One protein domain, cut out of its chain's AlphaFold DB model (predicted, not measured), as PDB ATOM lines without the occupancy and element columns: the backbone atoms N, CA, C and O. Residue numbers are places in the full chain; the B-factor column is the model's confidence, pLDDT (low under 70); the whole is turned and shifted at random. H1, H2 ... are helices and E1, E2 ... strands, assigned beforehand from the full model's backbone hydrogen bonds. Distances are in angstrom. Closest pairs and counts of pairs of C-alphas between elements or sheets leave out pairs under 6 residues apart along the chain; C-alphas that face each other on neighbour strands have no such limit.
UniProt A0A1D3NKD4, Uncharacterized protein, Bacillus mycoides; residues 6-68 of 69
ATOM      1  N   TYR A   6     139.759 110.896 157.084       93.88
ATOM      2  CA  TYR A   6     139.146 110.108 156.023       93.88
ATOM      3  C   TYR A   6     140.219 109.697 155.024       93.88
ATOM      4  O   TYR A   6     141.087 110.508 154.692       93.88
ATOM      5  N   ILE A   7     140.151 108.454 154.555       92.50
ATOM      6  CA  ILE A   7     141.031 107.920 153.516       92.50
ATOM      7  C   ILE A   7     140.180 107.567 152.299       92.50
ATOM      8  O   ILE A   7     139.239 106.778 152.409       92.50
ATOM      9  N   PHE A   8     140.540 108.144 151.156       91.81
ATOM     10  CA  PHE A   8     139.950 107.870 149.851       91.81
ATOM     11  C   PHE A   8     140.988 107.216 148.945       91.81
ATOM     12  O   PHE A   8     142.165 107.586 148.970       91.81
ATOM     13  N   TYR A   9     140.528 106.304 148.095       89.81
ATOM     14  CA  TYR A   9     141.341 105.677 147.061       89.81
ATOM     15  C   TYR A   9     140.771 106.053 145.692       89.81
ATOM     16  O   TYR A   9     139.572 105.923 145.475       89.81
ATOM     17  N   GLN A  10     141.616 106.489 144.754       86.25
ATOM     18  CA  GLN A  10     141.195 107.029 143.447       86.25
ATOM     19  C   GLN A  10     140.251 106.120 142.626       86.25
ATOM     20  O   GLN A  10     139.516 106.609 141.771       86.25
ATOM     21  N   HIS A  11     140.275 104.807 142.858       86.00
ATOM     22  CA  HIS A  11     139.469 103.815 142.134       86.00
ATOM     23  C   HIS A  11     138.481 103.066 143.038       86.00
ATOM     24  O   HIS A  11     138.089 101.943 142.729       86.00
ATOM     25  N   CYS A  12     138.107 103.664 144.170       84.75
ATOM     26  CA  CYS A  12     137.174 103.086 145.127       84.75
ATOM     27  C   CYS A  12     136.142 104.131 145.557       84.75
ATOM     28  O   CYS A  12     136.505 105.248 145.919       84.75
ATOM     29  N   ASP A  13     134.868 103.741 145.559       88.19
ATOM     30  CA  ASP A  13     133.768 104.590 146.038       88.19
ATOM     31  C   ASP A  13     133.592 104.513 147.566       88.19
ATOM     32  O   ASP A  13     132.829 105.282 148.156       88.19
ATOM     33  N   GLU A  14     134.289 103.585 148.228       88.12
ATOM     34  CA  GLU A  14     134.269 103.452 149.680       88.12
ATOM     35  C   GLU A  14     135.267 104.406 150.343       88.12
ATOM     36  O   GLU A  14     136.342 104.709 149.819       88.12
ATOM     37  N   VAL A  15     134.913 104.858 151.545       90.75
ATOM     38  CA  VAL A  15     135.749 105.735 152.366       90.75
ATOM     39  C   VAL A  15     136.036 105.076 153.707       90.75
ATOM     40  O   VAL A  15     135.131 104.575 154.378       90.75
ATOM     41  N   LEU A  16     137.298 105.114 154.133       90.94
ATOM     42  CA  LEU A  16     137.679 104.668 155.470       90.94
ATOM     43  C   LEU A  16     137.696 105.862 156.421       90.94
ATOM     44  O   LEU A  16     138.438 106.822 156.220       90.94
ATOM     45  N   LEU A  17     136.896 105.777 157.483       93.00
ATOM     46  CA  LEU A  17     136.921 106.724 158.592       93.00
ATOM     47  C   LEU A  17     137.790 106.176 159.724       93.00
ATOM     48  O   LEU A  17     137.422 105.205 160.388       93.00
ATOM     49  N   ILE A  18     138.905 106.846 159.994       91.38
ATOM     50  CA  ILE A  18     139.769 106.542 161.131       91.38
ATOM     51  C   ILE A  18     139.410 107.491 162.269       91.38
ATOM     52  O   ILE A  18     139.675 108.685 162.178       91.38
ATOM     53  N   LYS A  19     138.798 106.963 163.335       89.69
ATOM     54  CA  LYS A  19     138.353 107.750 164.505       89.69
ATOM     55  C   LYS A  19     139.468 108.092 165.494       89.69
ATOM     56  O   LYS A  19     139.311 109.028 166.275       89.69
ATOM     57  N   ASP A  20     140.553 107.322 165.469       88.81
ATOM     58  CA  ASP A  20     141.777 107.581 166.224       88.81
ATOM     59  C   ASP A  20     142.989 107.322 165.325       88.81
ATOM     60  O   ASP A  20     143.433 106.190 165.143       88.81
ATOM     61  N   ALA A  21     143.489 108.391 164.713       86.62
ATOM     62  CA  ALA A  21     144.634 108.350 163.812       86.62
ATOM     63  C   ALA A  21     145.966 108.650 164.526       86.62
ATOM     64  O   ALA A  21     146.968 108.928 163.864       86.62
ATOM     65  N   SER A  22     145.997 108.617 165.866       86.75
ATOM     66  CA  SER A  22     147.194 108.949 166.652       86.75
ATOM     67  C   SER A  22     148.360 107.984 166.419       86.75
ATOM     68  O   SER A  22     149.512 108.412 166.470       86.75
ATOM     69  N   LEU A  23     148.052 106.721 166.114       85.88
ATOM     70  CA  LEU A  23     149.017 105.655 165.827       85.88
ATOM     71  C   LEU A  23     149.046 105.251 164.346       85.88
ATOM     72  O   LEU A  23     149.706 104.280 164.003       85.88
ATOM     73  N   LEU A  24     148.325 105.962 163.473       85.12
ATOM     74  CA  LEU A  24     148.235 105.610 162.058       85.12
ATOM     75  C   LEU A  24     149.541 105.967 161.334       85.12
ATOM     76  O   LEU A  24     149.840 107.152 161.125       85.12
ATOM     77  N   HIS A  25     150.282 104.949 160.908       84.38
ATOM     78  CA  HIS A  25     151.441 105.086 160.037       84.38
ATOM     79  C   HIS A  25     151.060 104.846 158.574       84.38
ATOM     80  O   HIS A  25     150.064 104.198 158.261       84.38
ATOM     81  N   MET A  26     151.847 105.397 157.643       79.31
ATOM     82  CA  MET A  26     151.589 105.181 156.214       79.31
ATOM     83  C   MET A  26     151.676 103.700 155.851       79.31
ATOM     84  O   MET A  26     150.859 103.237 155.065       79.31
ATOM     85  N   ASP A  27     152.587 102.953 156.467       81.00
ATOM     86  CA  ASP A  27     152.756 101.519 156.214       81.00
ATOM     87  C   ASP A  27     151.496 100.703 156.571       81.00
ATOM     88  O   ASP A  27     151.239  99.679 155.946       81.00
ATOM     89  N   ASP A  28     150.647 101.197 157.484       78.50
ATOM     90  CA  ASP A  28     149.361 100.568 157.827       78.50
ATOM     91  C   ASP A  28     148.304 100.743 156.722       78.50
ATOM     92  O   ASP A  28     147.379  99.939 156.584       78.50
ATOM     93  N   ILE A  29     148.426 101.814 155.933       78.25
ATOM     94  CA  ILE A  29     147.528 102.157 154.818       78.25
ATOM     95  C   ILE A  29     148.010 101.473 153.530       78.25
ATOM     96  O   ILE A  29     147.220 101.148 152.641       78.25
ATOM     97  N   LEU A  30     149.322 101.249 153.426       67.62
ATOM     98  CA  LEU A  30     149.985 100.682 152.263       67.62
ATOM     99  C   LEU A  30     149.967  99.159 152.286       67.62
ATOM    100  O   LEU A  30     150.956  98.495 152.578       67.62
ATOM    101  N   ARG A  31     148.853  98.581 151.838       56.47
ATOM    102  CA  ARG A  31     148.879  97.204 151.337       56.47
ATOM    103  C   ARG A  31     149.458  97.218 149.926       56.47
ATOM    104  O   ARG A  31     148.720  97.174 148.951       56.47
ATOM    105  N   GLU A  32     150.788  97.234 149.819       50.72
ATOM    106  CA  GLU A  32     151.539  97.126 148.548       50.72
ATOM    107  C   GLU A  32     151.207  95.864 147.718       50.72
ATOM    108  O   GLU A  32     151.675  95.705 146.594       50.72
ATOM    109  N   ILE A  33     150.393  94.960 148.263       50.62
ATOM    110  CA  ILE A  33     150.110  93.627 147.731       50.62
ATOM    111  C   ILE A  33     148.853  93.604 146.845       50.62
ATOM    112  O   ILE A  33     148.666  92.651 146.094       50.62
ATOM    113  N   ASP A  34     147.988  94.626 146.902       51.66
ATOM    114  CA  ASP A  34     146.723  94.608 146.161       51.66
ATOM    115  C   ASP A  34     146.750  95.538 144.942       51.66
ATOM    116  O   ASP A  34     146.670  96.765 145.029       51.66
ATOM    117  N   THR A  35     146.846  94.924 143.763       54.28
ATOM    118  CA  THR A  35     146.806  95.594 142.460       54.28
ATOM    119  C   THR A  35     145.521  96.390 142.213       54.28
ATOM    120  O   THR A  35     145.506  97.215 141.300       54.28
ATOM    121  N   ALA A  36     144.466  96.161 143.008       50.97
ATOM    122  CA  ALA A  36     143.204  96.894 142.929       50.97
ATOM    123  C   ALA A  36     143.330  98.382 143.319       50.97
ATOM    124  O   ALA A  36     142.546  99.198 142.843       50.97
ATOM    125  N   TYR A  37     144.346  98.762 144.105       56.19
ATOM    126  CA  TYR A  37     144.533 100.134 144.604       56.19
ATOM    127  C   TYR A  37     145.769 100.828 144.016       56.19
ATOM    128  O   TYR A  37     146.435 101.609 144.688       56.19
ATOM    129  N   LYS A  38     146.065 100.587 142.732       70.00
ATOM    130  CA  LYS A  38     147.120 101.280 141.954       70.00
ATOM    131  C   LYS A  38     146.853 102.779 141.693       70.00
ATOM    132  O   LYS A  38     147.405 103.338 140.753       70.00
ATOM    133  N   GLY A  39     145.991 103.408 142.481       81.62
ATOM    134  CA  GLY A  39     145.646 104.819 142.360       81.62
ATOM    135  C   GLY A  39     146.233 105.650 143.491       81.62
ATOM    136  O   GLY A  39     146.854 105.134 144.423       81.62
ATOM    137  N   ASP A  40     146.010 106.953 143.415       87.88
ATOM    138  CA  ASP A  40     146.402 107.875 144.465       87.88
ATOM    139  C   ASP A  40     145.564 107.650 145.738       87.88
ATOM    140  O   ASP A  40     144.383 107.276 145.691       87.88
ATOM    141  N   ILE A  41     146.192 107.886 146.890       90.56
ATOM    142  CA  ILE A  41     145.566 107.817 148.212       90.56
ATOM    143  C   ILE A  41     145.443 109.235 148.750       90.56
ATOM    144  O   ILE A  41     146.445 109.943 148.867       90.56
ATOM    145  N   TYR A  42     144.234 109.625 149.140       92.31
ATOM    146  CA  TYR A  42     143.949 110.940 149.705       92.31
ATOM    147  C   TYR A  42     143.568 110.789 151.171       92.31
ATOM    148  O   TYR A  42     142.640 110.059 151.506       92.31
ATOM    149  N   ILE A  43     144.271 111.503 152.044       93.00
ATOM    150  CA  ILE A  43     144.010 111.544 153.480       93.00
ATOM    151  C   ILE A  43     143.617 112.970 153.840       93.00
ATOM    152  O   ILE A  43     144.390 113.898 153.607       93.00
ATOM    153  N   VAL A  44     142.440 113.148 154.430       93.38
ATOM    154  CA  VAL A  44     141.903 114.470 154.785       93.38
ATOM    155  C   VAL A  44     141.410 114.494 156.223       93.38
ATOM    156  O   VAL A  44     141.009 113.463 156.770       93.38
ATOM    157  N   ASP A  45     141.406 115.666 156.848       93.31
ATOM    158  CA  ASP A  45     140.630 115.861 158.070       93.31
ATOM    159  C   ASP A  45     139.140 116.037 157.783       93.31
ATOM    160  O   ASP A  45     138.715 116.315 156.664       93.31
ATOM    161  N   LYS A  46     138.350 115.924 158.850       90.62
ATOM    162  CA  LYS A  46     136.895 116.091 158.840       90.62
ATOM    163  C   LYS A  46     136.415 117.394 158.216       90.62
ATOM    164  O   LYS A  46     135.394 117.398 157.534       90.62
ATOM    165  N   ASP A  47     137.148 118.474 158.444       91.81
ATOM    166  CA  ASP A  47     136.753 119.806 158.004       91.81
ATOM    167  C   ASP A  47     137.407 120.187 156.661       91.81
ATOM    168  O   ASP A  47     137.261 121.323 156.203       91.81
ATOM    169  N   PHE A  48     138.114 119.245 156.014       90.31
ATOM    170  CA  PHE A  48     138.843 119.444 154.757       90.31
ATOM    171  C   PHE A  48     139.763 120.680 154.797       90.31
ATOM    172  O   PHE A  48     139.868 121.450 153.836       90.31
ATOM    173  N   THR A  49     140.415 120.901 155.939       93.19
ATOM    174  CA  THR A  49     141.381 121.986 156.146       93.19
ATOM    175  C   THR A  49     142.769 121.619 155.631       93.19
ATOM    176  O   THR A  49     143.539 122.504 155.235       93.19
ATOM    177  N   TRP A  50     143.083 120.323 155.588       92.50
ATOM    178  CA  TRP A  50     144.287 119.787 154.979       92.50
ATOM    179  C   TRP A  50     144.027 118.495 154.208       92.50
ATOM    180  O   TRP A  50     143.088 117.740 154.453       92.50
ATOM    181  N   THR A  51     144.907 118.236 153.249       93.56
ATOM    182  CA  THR A  51     144.913 117.014 152.456       93.56
ATOM    183  C   THR A  51     146.346 116.556 152.282       93.56
ATOM    184  O   THR A  51     147.204 117.310 151.833       93.56
ATOM    185  N   PHE A  52     146.607 115.312 152.645       92.19
ATOM    186  CA  PHE A  52     147.827 114.614 152.296       92.19
ATOM    187  C   PHE A  52     147.518 113.652 151.156       92.19
ATOM    188  O   PHE A  52     146.575 112.870 151.255       92.19
ATOM    189  N   VAL A  53     148.308 113.699 150.091       91.44
ATOM    190  CA  VAL A  53     148.151 112.807 148.943       91.44
ATOM    191  C   VAL A  53     149.398 111.957 148.815       91.44
ATOM    192  O   VAL A  53     150.503 112.494 148.757       91.44
ATOM    193  N   LYS A  54     149.230 110.636 148.750       88.50
ATOM    194  CA  LYS A  54     150.272 109.731 148.268       88.50
ATOM    195  C   LYS A  54     149.945 109.365 146.827       88.50
ATOM    196  O   LYS A  54     148.949 108.690 146.582       88.50
ATOM    197  N   THR A  55     150.798 109.772 145.899       87.38
ATOM    198  CA  THR A  55     150.650 109.418 144.488       87.38
ATOM    199  C   THR A  55     151.050 107.970 144.229       87.38
ATOM    200  O   THR A  55     151.940 107.431 144.894       87.38
ATOM    201  N   HIS A  56     150.430 107.348 143.230       83.44
ATOM    202  CA  HIS A  56     150.837 106.026 142.748       83.44
ATOM    203  C   HIS A  56     152.191 106.061 142.008       83.44
ATOM    204  O   HIS A  56     152.874 105.042 141.885       83.44
ATOM    205  N   GLU A  57     152.581 107.236 141.502       73.38
ATOM    206  CA  GLU A  57     153.811 107.426 140.742       73.38
ATOM    207  C   GLU A  57     155.041 107.319 141.651       73.38
ATOM    208  O   GLU A  57     155.265 108.149 142.538       73.38
ATOM    209  N   HIS A  58     155.880 106.313 141.404       68.12
ATOM    210  CA  HIS A  58     157.143 106.143 142.112       68.12
ATOM    211  C   HIS A  58     158.167 107.173 141.616       68.12
ATOM    212  O   HIS A  58     158.829 106.969 140.603       68.12
ATOM    213  N   GLY A  59     158.314 108.273 142.356       64.19
ATOM    214  CA  GLY A  59     159.460 109.180 142.226       64.19
ATOM    215  C   GLY A  59     159.279 110.402 141.323       64.19
ATOM    216  O   GLY A  59     160.255 111.124 141.133       64.19
ATOM    217  N   TRP A  60     158.073 110.671 140.806       67.69
ATOM    218  CA  TRP A  60     157.826 111.848 139.954       67.69
ATOM    219  C   TRP A  60     156.991 112.939 140.627       67.69
ATOM    220  O   TRP A  60     157.406 114.095 140.642       67.69
ATOM    221  N   CYS A  61     155.889 112.564 141.279       70.44
ATOM    222  CA  CYS A  61     154.967 113.504 141.922       70.44
ATOM    223  C   CYS A  61     154.789 113.216 143.417       70.44
ATOM    224  O   CYS A  61     153.666 113.247 143.899       70.44
ATOM    225  N   GLY A  62     155.897 112.909 144.112       76.25
ATOM    226  CA  GLY A  62     155.952 112.370 145.478       76.25
ATOM    227  C   GLY A  62     154.957 112.965 146.484       76.25
ATOM    228  O   GLY A  62     154.407 114.043 146.272       76.25
ATOM    229  N   PRO A  63     154.729 112.279 147.615       87.06
ATOM    230  CA  PRO A  63     153.627 112.608 148.501       87.06
ATOM    231  C   PRO A  63     153.645 114.082 148.903       87.06
ATOM    232  O   PRO A  63     154.675 114.606 149.333       87.06
ATOM    233  N   TYR A  64     152.501 114.744 148.769       90.31
ATOM    234  CA  TYR A  64     152.392 116.178 148.990       90.31
ATOM    235  C   TYR A  64     151.295 116.511 149.988       90.31
ATOM    236  O   TYR A  64     150.349 115.756 150.220       90.31
ATOM    237  N   PHE A  65     151.460 117.674 150.609       92.44
ATOM    238  CA  PHE A  65     150.549 118.193 151.610       92.44
ATOM    239  C   PHE A  65     149.970 119.517 151.125       92.44
ATOM    240  O   PHE A  65     150.702 120.477 150.889       92.44
ATOM    241  N   ALA A  66     148.653 119.558 150.992       91.62
ATOM    242  CA  ALA A  66     147.893 120.742 150.646       91.62
ATOM    243  C   ALA A  66     147.108 121.228 151.865       91.62
ATOM    244  O   ALA A  66     146.625 120.445 152.685       91.62
ATOM    245  N   ARG A  67     146.965 122.547 151.978       91.00
ATOM    246  CA  ARG A  67     146.103 123.198 152.962       91.00
ATOM    247  C   ARG A  67     145.209 124.181 152.243       91.00
ATOM    248  O   ARG A  67     145.626 124.782 151.255       91.00
ATOM    249  N   LYS A  68     144.004 124.362 152.766       82.25
ATOM    250  CA  LYS A  68     143.123 125.430 152.306       82.25
ATOM    251  C   LYS A  68     143.768 126.783 152.644       82.25
ATOM    252  O   LYS A  68     144.176 126.982 153.791       82.25
TER     253      LYS A  68
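What this domain is: This is residues 6 to 68 of the 69 residues of an uncharacterized protein of Bacillus mycoides (UniProt A0A1D3NKD4). With little regular structure, this is one twisted sheet of five short strands, E2-E1-E3-E4-E5, antiparallel throughout, with short helix H1 off the sheet in the crossover from E2 to E3. The printed part has 63 residues, with E1, E2, H1, E3, E4 and E5 in chain order. It is mostly strand, with 25 residues in named elements, compact with a radius of gyration of the C-alphas of 11.7 A, and spans 29 by 24 by 22 A.

How they stand to each other: Start at E1, residues 6 to 9; it forms a hairpin with E2, residues 15 to 18, where N 7 and O 16 are within hydrogen-bond range at 2.9 A. H1, residues 26 to 29, is not on the sheet; it is too short for an O i to N i+4 pair, and its one O i to N i+3 pair is within range. E2, H1 and E3, residues 41 to 44, make a split strand-helix-strand unit, two same-way strands with E1 between them; its crossover is right-handed. Look for N 6 and O 44, 2.9 A apart, between E1 and E3. E3, E4, residues 50 to 54, and E5, residues 64 to 67, form a meander, each the antiparallel neighbour of the one before, with N 43 and O 52 at 2.8 A and N 66 and O 51 at 2.8 A.

Where its parts are: Find C-alpha 6 at (139.146, 110.108, 156.023), where E1 begins; E4, the longest strand, runs 13.5 A, and E5 ends at C-alpha 67 (146.103, 123.198, 152.962).

The domain as a whole: The printed part has no cut, and its farthest C-alphas, Ile 33 and Lys 68, are 32.9 A apart. The link from H1 to E3 is long, and pLDDT is under 70 at residues 30 to 37 and 58 to 60.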